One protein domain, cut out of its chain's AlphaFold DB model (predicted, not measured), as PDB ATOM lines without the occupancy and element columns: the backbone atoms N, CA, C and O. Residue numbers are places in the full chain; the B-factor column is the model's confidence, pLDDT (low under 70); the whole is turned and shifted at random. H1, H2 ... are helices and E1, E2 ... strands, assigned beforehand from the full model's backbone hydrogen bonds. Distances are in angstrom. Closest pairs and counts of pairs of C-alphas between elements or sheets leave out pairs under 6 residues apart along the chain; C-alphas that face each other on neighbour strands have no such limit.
ATOM      1  N   PRO A   5      21.085 -64.577  71.864       89.62
ATOM      2  CA  PRO A   5      20.267 -65.706  71.443       89.62
ATOM      3  C   PRO A   5      19.061 -65.229  70.632       89.62
ATOM      4  O   PRO A   5      18.498 -64.161  70.883       89.62
ATOM      5  N   THR A   6      18.654 -66.041  69.662       91.00
ATOM      6  CA  THR A   6      17.438 -65.812  68.877       91.00
ATOM      7  C   THR A   6      16.291 -66.691  69.385       91.00
ATOM      8  O   THR A   6      16.411 -67.362  70.408       91.00
ATOM      9  N   LYS A   7      15.155 -66.688  68.677       90.06
ATOM     10  CA  LYS A   7      14.031 -67.596  68.960       90.06
ATOM     11  C   LYS A   7      14.368 -69.071  68.698       90.06
ATOM     12  O   LYS A   7      13.692 -69.945  69.230       90.06
ATOM     13  N   ASP A   8      15.364 -69.333  67.855       86.25
ATOM     14  CA  ASP A   8      15.797 -70.674  67.483       86.25
ATOM     15  C   ASP A   8      17.036 -71.040  68.317       86.25
ATOM     16  O   ASP A   8      18.042 -70.323  68.324       86.25
ATOM     17  N   ALA A   9      16.958 -72.153  69.051       89.31
ATOM     18  CA  ALA A   9      18.046 -72.629  69.902       89.31
ATOM     19  C   ALA A   9      19.317 -72.899  69.081       89.31
ATOM     20  O   ALA A   9      19.239 -73.425  67.972       89.31
ATOM     21  N   GLY A  10      20.482 -72.529  69.619       88.81
ATOM     22  CA  GLY A  10      21.768 -72.673  68.937       88.81
ATOM     23  C   GLY A  10      22.024 -71.659  67.818       88.81
ATOM     24  O   GLY A  10      23.081 -71.726  67.195       88.81
ATOM     25  N   ILE A  11      21.106 -70.720  67.558       90.81
ATOM     26  CA  ILE A  11      21.300 -69.631  66.596       90.81
ATOM     27  C   ILE A  11      21.416 -68.312  67.352       90.81
ATOM     28  O   ILE A  11      20.490 -67.883  68.051       90.81
ATOM     29  N   TYR A  12      22.549 -67.644  67.163       90.81
ATOM     30  CA  TYR A  12      22.881 -66.382  67.804       90.81
ATOM     31  C   TYR A  12      23.151 -65.301  66.763       90.81
ATOM     32  O   TYR A  12      23.738 -65.564  65.713       90.81
ATOM     33  N   HIS A  13      22.766 -64.069  67.078       90.44
ATOM     34  CA  HIS A  13      22.928 -62.920  66.195       90.44
ATOM     35  C   HIS A  13      23.726 -61.808  66.880       90.44
ATOM     36  O   HIS A  13      23.487 -61.476  68.043       90.44
ATOM     37  N   CYS A  14      24.665 -61.214  66.148       88.56
ATOM     38  CA  CYS A  14      25.391 -60.018  66.551       88.56
ATOM     39  C   CYS A  14      25.112 -58.905  65.537       88.56
ATOM     40  O   CYS A  14      25.372 -59.074  64.346       88.56
ATOM     41  N   ASN A  15      24.596 -57.771  66.016       79.06
ATOM     42  CA  ASN A  15      24.229 -56.623  65.186       79.06
ATOM     43  C   ASN A  15      25.205 -55.449  65.390       79.06
ATOM     44  O   ASN A  15      24.791 -54.324  65.662       79.06
ATOM     45  N   ASP A  16      26.508 -55.746  65.320       80.56
ATOM     46  CA  ASP A  16      27.575 -54.737  65.285       80.56
ATOM     47  C   ASP A  16      27.654 -54.115  63.862       80.56
ATOM     48  O   ASP A  16      26.669 -54.075  63.128       80.56
ATOM     49  N   ARG A  17      28.816 -53.603  63.423       74.19
ATOM     50  CA  ARG A  17      28.966 -52.900  62.125       74.19
ATOM     51  C   ARG A  17      28.565 -53.727  60.888       74.19
ATOM     52  O   ARG A  17      28.275 -53.140  59.852       74.19
ATOM     53  N   ILE A  18      28.583 -55.059  60.984       78.19
ATOM     54  CA  ILE A  18      28.118 -56.004  59.959       78.19
ATOM     55  C   ILE A  18      27.322 -57.093  60.695       78.19
ATOM     56  O   ILE A  18      27.855 -57.629  61.671       78.19
ATOM     57  N   PRO A  19      26.092 -57.435  60.265       79.19
ATOM     58  CA  PRO A  19      25.307 -58.485  60.902       79.19
ATOM     59  C   PRO A  19      26.011 -59.838  60.763       79.19
ATOM     60  O   PRO A  19      26.377 -60.255  59.662       79.19
ATOM     61  N   GLN A  20      26.210 -60.517  61.891       85.81
ATOM     62  CA  GLN A  20      26.873 -61.817  61.966       85.81
ATOM     63  C   GLN A  20      25.984 -62.836  62.670       85.81
ATOM     64  O   GLN A  20      25.327 -62.529  63.667       85.81
ATOM     65  N   TRP A  21      26.017 -64.069  62.171       86.69
ATOM     66  CA  TRP A  21      25.277 -65.198  62.721       86.69
ATOM     67  C   TRP A  21      26.257 -66.265  63.190       86.69
ATOM     68  O   TRP A  21      27.159 -66.651  62.448       86.69
ATOM     69  N   LEU A  22      26.067 -66.736  64.417       88.00
ATOM     70  CA  LEU A  22      26.777 -67.883  64.961       88.00
ATOM     71  C   LEU A  22      25.772 -69.018  65.117       88.00
ATOM     72  O   LEU A  22      24.742 -68.851  65.770       88.00
ATOM     73  N   ILE A  23      26.084 -70.164  64.521       89.75
ATOM     74  CA  ILE A  23      25.298 -71.380  64.685       89.75
ATOM     75  C   ILE A  23      26.130 -72.365  65.495       89.75
ATOM     76  O   ILE A  23      27.285 -72.622  65.159       89.75
ATOM     77  N   HIS A  24      25.537 -72.910  66.553       91.69
ATOM     78  CA  HIS A  24      26.137 -73.912  67.417       91.69
ATOM     79  C   HIS A  24      25.415 -75.258  67.230       91.69
ATOM     80  O   HIS A  24      24.403 -75.512  67.887       91.69
ATOM     81  N   PRO A  25      25.911 -76.150  66.347       89.94
ATOM     82  CA  PRO A  25      25.217 -77.382  65.966       89.94
ATOM     83  C   PRO A  25      24.775 -78.275  67.132       89.94
ATOM     84  O   PRO A  25      23.703 -78.868  67.086       89.94
ATOM     85  N   THR A  26      25.560 -78.335  68.212       92.00
ATOM     86  CA  THR A  26      25.256 -79.145  69.408       92.00
ATOM     87  C   THR A  26      24.025 -78.652  70.186       92.00
ATOM     88  O   THR A  26      23.448 -79.404  70.969       92.00
ATOM     89  N   GLU A  27      23.607 -77.404  69.971       93.19
ATOM     90  CA  GLU A  27      22.443 -76.791  70.625       93.19
ATOM     91  C   GLU A  27      21.198 -76.762  69.730       93.19
ATOM     92  O   GLU A  27      20.114 -76.416  70.202       93.19
ATOM     93  N   LEU A  28      21.333 -77.144  68.455       93.88
ATOM     94  CA  LEU A  28      20.211 -77.208  67.527       93.88
ATOM     95  C   LEU A  28      19.215 -78.300  67.939       93.88
ATOM     96  O   LEU A  28      19.575 -79.362  68.465       93.88
ATOM     97  N   ALA A  29      17.941 -78.052  67.646       92.69
ATOM     98  CA  ALA A  29      16.888 -79.043  67.811       92.69
ATOM     99  C   ALA A  29      17.010 -80.169  66.765       92.69
ATOM    100  O   ALA A  29      17.422 -79.940  65.625       92.69
ATOM    101  N   LEU A  30      16.612 -81.385  67.151       91.06
ATOM    102  CA  LEU A  30      16.623 -82.587  66.307       91.06
ATOM    103  C   LEU A  30      15.405 -82.620  65.372       91.06
ATOM    104  O   LEU A  30      14.515 -83.454  65.507       91.06
ATOM    105  N   GLU A  31      15.350 -81.688  64.429       91.62
ATOM    106  CA  GLU A  31      14.224 -81.516  63.504       91.62
ATOM    107  C   GLU A  31      14.711 -81.333  62.056       91.62
ATOM    108  O   GLU A  31      15.824 -80.834  61.857       91.62
ATOM    109  N   PRO A  32      13.902 -81.692  61.037       90.31
ATOM    110  CA  PRO A  32      14.357 -81.776  59.646       90.31
ATOM    111  C   PRO A  32      15.048 -80.516  59.110       90.31
ATOM    112  O   PRO A  32      16.044 -80.620  58.397       90.31
ATOM    113  N   LYS A  33      14.588 -79.317  59.503       90.38
ATOM    114  CA  LYS A  33      15.204 -78.047  59.071       90.38
ATOM    115  C   LYS A  33      16.673 -77.891  59.503       90.38
ATOM    116  O   LYS A  33      17.396 -77.123  58.879       90.38
ATOM    117  N   ASN A  34      17.122 -78.629  60.521       92.00
ATOM    118  CA  ASN A  34      18.482 -78.561  61.063       92.00
ATOM    119  C   ASN A  34      19.381 -79.721  60.600       92.00
ATOM    120  O   ASN A  34      20.568 -79.728  60.927       92.00
ATOM    121  N   TYR A  35      18.861 -80.701  59.848       89.62
ATOM    122  CA  TYR A  35      19.587 -81.946  59.548       89.62
ATOM    123  C   TYR A  35      20.908 -81.718  58.824       89.62
ATOM    124  O   TYR A  35      21.850 -82.461  59.073       89.62
ATOM    125  N   LEU A  36      21.022 -80.671  58.005       86.88
ATOM    126  CA  LEU A  36      22.271 -80.329  57.313       86.88
ATOM    127  C   LEU A  36      23.404 -79.923  58.266       86.88
ATOM    128  O   LEU A  36      24.574 -80.071  57.927       86.88
ATOM    129  N   LEU A  37      23.066 -79.409  59.450       89.75
ATOM    130  CA  LEU A  37      24.034 -78.892  60.416       89.75
ATOM    131  C   LEU A  37      24.291 -79.869  61.565       89.75
ATOM    132  O   LEU A  37      25.365 -79.837  62.155       89.75
ATOM    133  N   LEU A  38      23.349 -80.763  61.872       90.69
ATOM    134  CA  LEU A  38      23.489 -81.746  62.953       90.69
ATOM    135  C   LEU A  38      24.661 -82.745  62.804       90.69
ATOM    136  O   LEU A  38      25.194 -83.132  63.842       90.69
ATOM    137  N   PRO A  39      25.152 -83.113  61.599       86.19
ATOM    138  CA  PRO A  39      26.407 -83.855  61.447       86.19
ATOM    139  C   PRO A  39      27.616 -83.157  62.090       86.19
ATOM    140  O   PRO A  39      28.530 -83.820  62.581       86.19
ATOM    141  N   LEU A  40      27.590 -81.821  62.149       85.12
ATOM    142  CA  LEU A  40      28.638 -80.996  62.754       85.12
ATOM    143  C   LEU A  40      28.516 -80.884  64.284       85.12
ATOM    144  O   LEU A  40      29.370 -80.267  64.927       85.12
ATOM    145  N   ALA A  41      27.455 -81.434  64.883       88.00
ATOM    146  CA  ALA A  41      27.302 -81.488  66.332       88.00
ATOM    147  C   ALA A  41      28.361 -82.400  66.967       88.00
ATOM    148  O   ALA A  41      29.001 -83.207  66.296       88.00
ATOM    149  N   ARG A  42      28.536 -82.290  68.288       80.62
ATOM    150  CA  ARG A  42      29.503 -83.100  69.047       80.62
ATOM    151  C   ARG A  42      28.846 -83.873  70.184       80.62
ATOM    152  O   ARG A  42      27.790 -83.490  70.697       80.62
ATOM    153  N   GLY A  43      29.510 -84.950  70.606       81.12
ATOM    154  CA  GLY A  43      29.144 -85.734  71.784       81.12
ATOM    155  C   GLY A  43      27.699 -86.231  71.746       81.12
ATOM    156  O   GLY A  43      27.242 -86.786  70.746       81.12
ATOM    157  N   LYS A  44      26.960 -86.010  72.841       83.94
ATOM    158  CA  LYS A  44      25.595 -86.530  73.016       83.94
ATOM    159  C   LYS A  44      24.637 -86.102  71.898       83.94
ATOM    160  O   LYS A  44      23.854 -86.927  71.445       83.94
ATOM    161  N   LYS A  45      24.712 -84.853  71.420       88.56
ATOM    162  CA  LYS A  45      23.799 -84.361  70.374       88.56
ATOM    163  C   LYS A  45      24.004 -85.093  69.049       88.56
ATOM    164  O   LYS A  45      23.031 -85.479  68.410       88.56
ATOM    165  N   LEU A  46      25.263 -85.320  68.670       84.75
ATOM    166  CA  LEU A  46      25.599 -86.100  67.480       84.75
ATOM    167  C   LEU A  46      25.123 -87.551  67.626       84.75
ATOM    168  O   LEU A  46      24.545 -88.099  66.696       84.75
ATOM    169  N   ALA A  47      25.283 -88.148  68.813       77.50
ATOM    170  CA  ALA A  47      24.789 -89.496  69.091       77.50
ATOM    171  C   ALA A  47      23.260 -89.595  68.950       77.50
ATOM    172  O   ALA A  47      22.754 -90.543  68.352       77.50
ATOM    173  N   GLU A  48      22.525 -88.614  69.483       86.56
ATOM    174  CA  GLU A  48      21.065 -88.520  69.354       86.56
ATOM    175  C   GLU A  48      20.641 -88.366  67.885       86.56
ATOM    176  O   GLU A  48      19.704 -89.025  67.443       86.56
ATOM    177  N   PHE A  49      21.352 -87.540  67.113       89.88
ATOM    178  CA  PHE A  49      21.077 -87.359  65.690       89.88
ATOM    179  C   PHE A  49      21.304 -88.640  64.878       89.88
ATOM    180  O   PHE A  49      20.461 -89.022  64.072       89.88
ATOM    181  N   ILE A  50      22.411 -89.340  65.125       79.19
ATOM    182  CA  ILE A  50      22.713 -90.611  64.456       79.19
ATOM    183  C   ILE A  50      21.661 -91.668  64.815       79.19
ATOM    184  O   ILE A  50      21.218 -92.390  63.927       79.19
ATOM    185  N   ALA A  51      21.205 -91.718  66.076       79.19
ATOM    186  CA  ALA A  51      20.092 -92.575  66.501       79.19
ATOM    187  C   ALA A  51      18.854 -92.353  65.635       79.19
ATOM    188  O   ALA A  51      18.312 -93.288  65.053       79.19
ATOM    189  N   LEU A  52      18.459 -91.084  65.523       84.00
ATOM    190  CA  LEU A  52      17.282 -90.671  64.785       84.00
ATOM    191  C   LEU A  52      17.390 -91.072  63.312       84.00
ATOM    192  O   LEU A  52      16.431 -91.584  62.743       84.00
ATOM    193  N   CYS A  53      18.558 -90.880  62.696       76.75
ATOM    194  CA  CYS A  53      18.771 -91.264  61.306       76.75
ATOM    195  C   CYS A  53      18.656 -92.781  61.099       76.75
ATOM    196  O   CYS A  53      18.081 -93.211  60.102       76.75
ATOM    197  N   LEU A  54      19.157 -93.591  62.036       65.75
ATOM    198  CA  LEU A  54      19.021 -95.051  61.986       65.75
ATOM    199  C   LEU A  54      17.554 -95.486  62.157       65.75
ATOM    200  O   LEU A  54      17.070 -96.309  61.385       65.75
ATOM    201  N   GLU A  55      16.835 -94.899  63.116       70.06
ATOM    202  CA  GLU A  55      15.421 -95.196  63.389       70.06
ATOM    203  C   GLU A  55      14.493 -94.797  62.232       70.06
ATOM    204  O   GLU A  55      13.529 -95.500  61.936       70.06
ATOM    205  N   GLN A  56      14.787 -93.681  61.559       76.12
ATOM    206  CA  GLN A  56      13.981 -93.159  60.452       76.12
ATOM    207  C   GLN A  56      14.413 -93.675  59.071       76.12
ATOM    208  O   GLN A  56      13.847 -93.261  58.061       76.12
ATOM    209  N   GLY A  57      15.405 -94.569  58.999       71.88
ATOM    210  CA  GLY A  57      15.877 -95.137  57.732       71.88
ATOM    211  C   GLY A  57      16.668 -94.162  56.850       71.88
ATOM    212  O   GLY A  57      16.781 -94.373  55.647       71.88
ATOM    213  N   LEU A  58      17.260 -93.112  57.423       75.19
ATOM    214  CA  LEU A  58      18.061 -92.092  56.729       75.19
ATOM    215  C   LEU A  58      19.520 -92.544  56.508       75.19
ATOM    216  O   LEU A  58      20.464 -91.769  56.673       75.19
ATOM    217  N   LEU A  59      19.720 -93.814  56.148       67.50
ATOM    218  CA  LEU A  59      21.048 -94.423  56.000       67.50
ATOM    219  C   LEU A  59      21.852 -93.798  54.856       67.50
ATOM    220  O   LEU A  59      23.036 -93.517  55.015       67.50
ATOM    221  N   GLU A  60      21.199 -93.529  53.726       63.09
ATOM    222  CA  GLU A  60      21.815 -92.891  52.555       63.09
ATOM    223  C   GLU A  60      22.289 -91.471  52.874       63.09
ATOM    224  O   GLU A  60      23.356 -91.042  52.443       63.09
ATOM    225  N   TYR A  61      21.518 -90.757  53.697       73.25
ATOM    226  CA  TYR A  61      21.880 -89.430  54.171       73.25
ATOM    227  C   TYR A  61      23.099 -89.480  55.104       73.25
ATOM    228  O   TYR A  61      24.041 -88.710  54.929       73.25
ATOM    229  N   LEU A  62      23.118 -90.415  56.061       68.44
ATOM    230  CA  LEU A  62      24.278 -90.647  56.927       68.44
ATOM    231  C   LEU A  62      25.538 -90.969  56.110       68.44
ATOM    232  O   LEU A  62      26.580 -90.357  56.344       68.44
ATOM    233  N   GLN A  63      25.429 -91.870  55.129       64.19
ATOM    234  CA  GLN A  63      26.535 -92.226  54.239       64.19
ATOM    235  C   GLN A  63      27.046 -91.007  53.472       64.19
ATOM    236  O   GLN A  63      28.241 -90.730  53.494       64.19
ATOM    237  N   LEU A  64      26.141 -90.219  52.886       60.66
ATOM    238  CA  LEU A  64      26.518 -88.993  52.193       60.66
ATOM    239  C   LEU A  64      27.292 -88.051  53.118       60.66
ATOM    240  O   LEU A  64      28.343 -87.561  52.722       60.66
ATOM    241  N   THR A  65      26.819 -87.825  54.352       70.19
ATOM    242  CA  THR A  65      27.495 -86.934  55.316       70.19
ATOM    243  C   THR A  65      28.874 -87.433  55.751       70.19
ATOM    244  O   THR A  65      29.724 -86.616  56.114       70.19
ATOM    245  N   LEU A  66      29.109 -88.747  55.693       61.88
ATOM    246  CA  LEU A  66      30.423 -89.352  55.907       61.88
ATOM    247  C   LEU A  66      31.349 -89.126  54.720       61.88
ATOM    248  O   LEU A  66      32.481 -88.693  54.923       61.88
ATOM    249  N   ASP A  67      30.863 -89.361  53.502       55.31
ATOM    250  CA  ASP A  67      31.656 -89.240  52.275       55.31
ATOM    251  C   ASP A  67      32.197 -87.817  52.080       55.31
ATOM    252  O   ASP A  67      33.315 -87.619  51.606       55.31
ATOM    253  N   ILE A  68      31.422 -86.814  52.501       59.31
ATOM    254  CA  ILE A  68      31.819 -85.399  52.459       59.31
ATOM    255  C   ILE A  68      32.511 -84.914  53.747       59.31
ATOM    256  O   ILE A  68      32.868 -83.740  53.840       59.31
ATOM    257  N   GLY A  69      32.689 -85.785  54.745       66.06
ATOM    258  CA  GLY A  69      33.443 -85.496  55.969       66.06
ATOM    259  C   GLY A  69      32.769 -84.537  56.958       66.06
ATOM    260  O   GLY A  69      33.467 -83.863  57.713       66.06
ATOM    261  N   LEU A  70      31.434 -84.445  56.975       68.94
ATOM    262  CA  LEU A  70      30.715 -83.560  57.905       68.94
ATOM    263  C   LEU A  70      30.534 -84.155  59.306       68.94
ATOM    264  O   LEU A  70      30.338 -83.399  60.254       68.94
ATOM    265  N   ILE A  71      30.584 -85.480  59.465       69.06
ATOM    266  CA  ILE A  71      30.515 -86.100  60.795       69.06
ATOM    267  C   ILE A  71      31.839 -85.877  61.522       69.06
ATOM    268  O   ILE A  71      32.875 -86.421  61.146       69.06
ATOM    269  N   THR A  72      31.788 -85.078  62.587       64.25
ATOM    270  CA  THR A  72      33.001 -84.602  63.273       64.25
ATOM    271  C   THR A  72      33.600 -85.596  64.270       64.25
ATOM    272  O   THR A  72      34.756 -85.431  64.651       64.25
ATOM    273  N   ASP A  73      32.850 -86.628  64.678       64.19
ATOM    274  CA  ASP A  73      33.311 -87.663  65.614       64.19
ATOM    275  C   ASP A  73      32.901 -89.080  65.146       64.19
ATOM    276  O   ASP A  73      31.772 -89.530  65.385       64.19
ATOM    277  N   PRO A  74      33.823 -89.815  64.495       57.69
ATOM    278  CA  PRO A  74      33.592 -91.188  64.044       57.69
ATOM    279  C   PRO A  74      33.355 -92.194  65.181       57.69
ATOM    280  O   PRO A  74      32.694 -93.213  64.970       57.69
ATOM    281  N   ASN A  75      33.859 -91.934  66.395       57.31
ATOM    282  CA  ASN A  75      33.653 -92.835  67.527       57.31
ATOM    283  C   ASN A  75      32.197 -92.799  67.981       57.31
ATOM    284  O   ASN A  75      31.622 -93.851  68.265       57.31
ATOM    285  N   VAL A  76      31.582 -91.616  68.023       63.00
ATOM    286  CA  VAL A  76      30.161 -91.466  68.374       63.00
ATOM    287  C   VAL A  76      29.273 -92.248  67.403       63.00
ATOM    288  O   VAL A  76      28.366 -92.961  67.837       63.00
ATOM    289  N   LEU A  77      29.580 -92.186  66.106       61.06
ATOM    290  CA  LEU A  77      28.896 -92.971  65.081       61.06
ATOM    291  C   LEU A  77      29.029 -94.477  65.318       61.06
ATOM    292  O   LEU A  77      28.023 -95.186  65.339       61.06
ATOM    293  N   TRP A  78      30.253 -94.959  65.534       53.47
ATOM    294  CA  TRP A  78      30.511 -96.381  65.749       53.47
ATOM    295  C   TRP A  78      29.761 -96.934  66.965       53.47
ATOM    296  O   TRP A  78      29.093 -97.964  66.873       53.47
ATOM    297  N   HIS A  79      29.810 -96.223  68.095       55.62
ATOM    298  CA  HIS A  79      29.087 -96.627  69.300       55.62
ATOM    299  C   HIS A  79      27.580 -96.688  69.056       55.62
ATOM    300  O   HIS A  79      26.925 -97.613  69.535       55.62
ATOM    301  N   LYS A  80      27.031 -95.745  68.280       63.53
ATOM    302  CA  LYS A  80      25.592 -95.695  68.044       63.53
ATOM    303  C   LYS A  80      25.096 -96.789  67.104       63.53
ATOM    304  O   LYS A  80      24.047 -97.371  67.364       63.53
ATOM    305  N   ILE A  81      25.872 -97.129  66.073       56.16
ATOM    306  CA  ILE A  81      25.590 -98.281  65.201       56.16
ATOM    307  C   ILE A  81      25.551 -99.568  66.029       56.16
ATOM    308  O   ILE A  81      24.605-100.344  65.922       56.16
ATOM    309  N   LEU A  82      26.548 -99.781  66.891       52.97
ATOM    310  CA  LEU A  82      26.609-100.965  67.747       52.97
ATOM    311  C   LEU A  82      25.434-101.041  68.730       52.97
ATOM    312  O   LEU A  82      24.863-102.114  68.916       52.97
ATOM    313  N   GLU A  83      25.052 -99.908  69.321       59.16
ATOM    314  CA  GLU A  83      23.901 -99.806  70.220       59.16
ATOM    315  C   GLU A  83      22.593-100.197  69.513       59.16
ATOM    316  O   GLU A  83      21.862-101.051  70.014       59.16
ATOM    317  N   VAL A  84      22.322 -99.631  68.329       56.16
ATOM    318  CA  VAL A  84      21.099 -99.910  67.551       56.16
ATOM    319  C   VAL A  84      21.062-101.354  67.051       56.16
ATOM    320  O   VAL A  84      20.020-102.006  67.108       56.16
ATOM    321  N   MET A  85      22.209-101.896  66.642       50.12
ATOM    322  CA  MET A  85      22.350-103.303  66.260       50.12
ATOM    323  C   MET A  85      22.304-104.261  67.466       50.12
ATOM    324  O   MET A  85      22.458-105.469  67.290       50.12
ATOM    325  N   GLN A  86      22.120-103.746  68.691       52.50
ATOM    326  CA  GLN A  86      22.150-104.491  69.957       52.50
ATOM    327  C   GLN A  86      23.438-105.313  70.151       52.50
ATOM    328  O   GLN A  86      23.477-106.302  70.889       52.50
ATOM    329  N   MET A  87      24.528-104.891  69.508       42.38
ATOM    330  CA  MET A  87      25.837-105.516  69.617       42.38
ATOM    331  C   MET A  87      26.583-104.886  70.793       42.38
ATOM    332  O   MET A  87      27.040-103.752  70.716       42.38
ATOM    333  N   LYS A  88      26.752-105.621  71.897       39.56
ATOM    334  CA  LYS A  88      27.657-105.209  72.985       39.56
ATOM    335  C   LYS A  88      29.106-105.337  72.486       39.56
ATOM    336  O   LYS A  88      29.535-106.476  72.273       39.56
ATOM    337  N   PRO A  89      29.888-104.250  72.298       44.47
ATOM    338  CA  PRO A  89      31.263-104.365  71.830       44.47
ATOM    339  C   PRO A  89      32.126-104.976  72.928       44.47
ATOM    340  O   PRO A  89      32.674-104.296  73.791       44.47
ATOM    341  N   THR A  90      32.249-106.293  72.884       44.44
ATOM    342  CA  THR A  90      33.204-107.036  73.693       44.44
ATOM    343  C   THR A  90      34.359-107.341  72.751       44.44
ATOM    344  O   THR A  90      34.347-108.357  72.059       44.44
TER     345      THR A  90
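What this domain is: This is residues 5 to 90 of the 190 residues of an uncharacterized protein of Beggiatoa sp. PS (UniProt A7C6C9). An elongated model with two ends: a two-stranded hairpin, E1 and E2, makes one end, and a small group of three helices makes the other, with H1 touching both H2 and H3. Between hairpin and helices lies a long stretch with no named element, residues 24 to 42. The printed part has 86 residues, in the order E1, E2, H1, H2, H3; the sheet, E1 - E2, is antiparallel, and the class is mixed, helices and strands. The whole is loose, with a radius of gyration of the C-alphas of 14.9 A, and a rod spanning 54 by 21 by 21 A.

How they stand to each other: E1, residues 11 to 15, and E2, residues 19 to 23, form an antiparallel hairpin at 162 degrees. N 12 and O 22 are 2.9 A apart, and N 20 and O 14 are 3.0 A apart, both within hydrogen-bond range. H1, residues 43 to 55, touches H3, residues 74 to 84, at a steep tilt of 46 degrees, the same way; their closest C-alphas, of Ala 47 and Val 76, are 5.8 A apart. With residues 50 to 53 alone H1 touches H2, residues 59 to 67, at a steep tilt of 43 degrees, opposite ways, as a helical hairpin; their closest C-alphas, of Cys 53 and Leu 59, are 6.6 A apart. H2 and H3 are apart, and both are apart from E1 and E2. In H1, H2 and H3 every O i to N i+4 pair is within hydrogen-bond range.

Where its parts are: E1 begins at C-alpha 11 (21.300, -69.631, 66.596); E1 and E2 each measure 13.4 A. H1 measures 18.7 A, H2 12.4 A and H3 15.6 A, ending at C-alpha 84 (21.099, -99.910, 67.551).

The domain as a whole: The C-alphas farthest apart, of Arg 17 and Thr 90, are 55.5 A apart. The printed part has no cut, and the link E2 to H1 is long. Mean pLDDT of the printed part is 75.6; residues 66 to 90 are among those under 70.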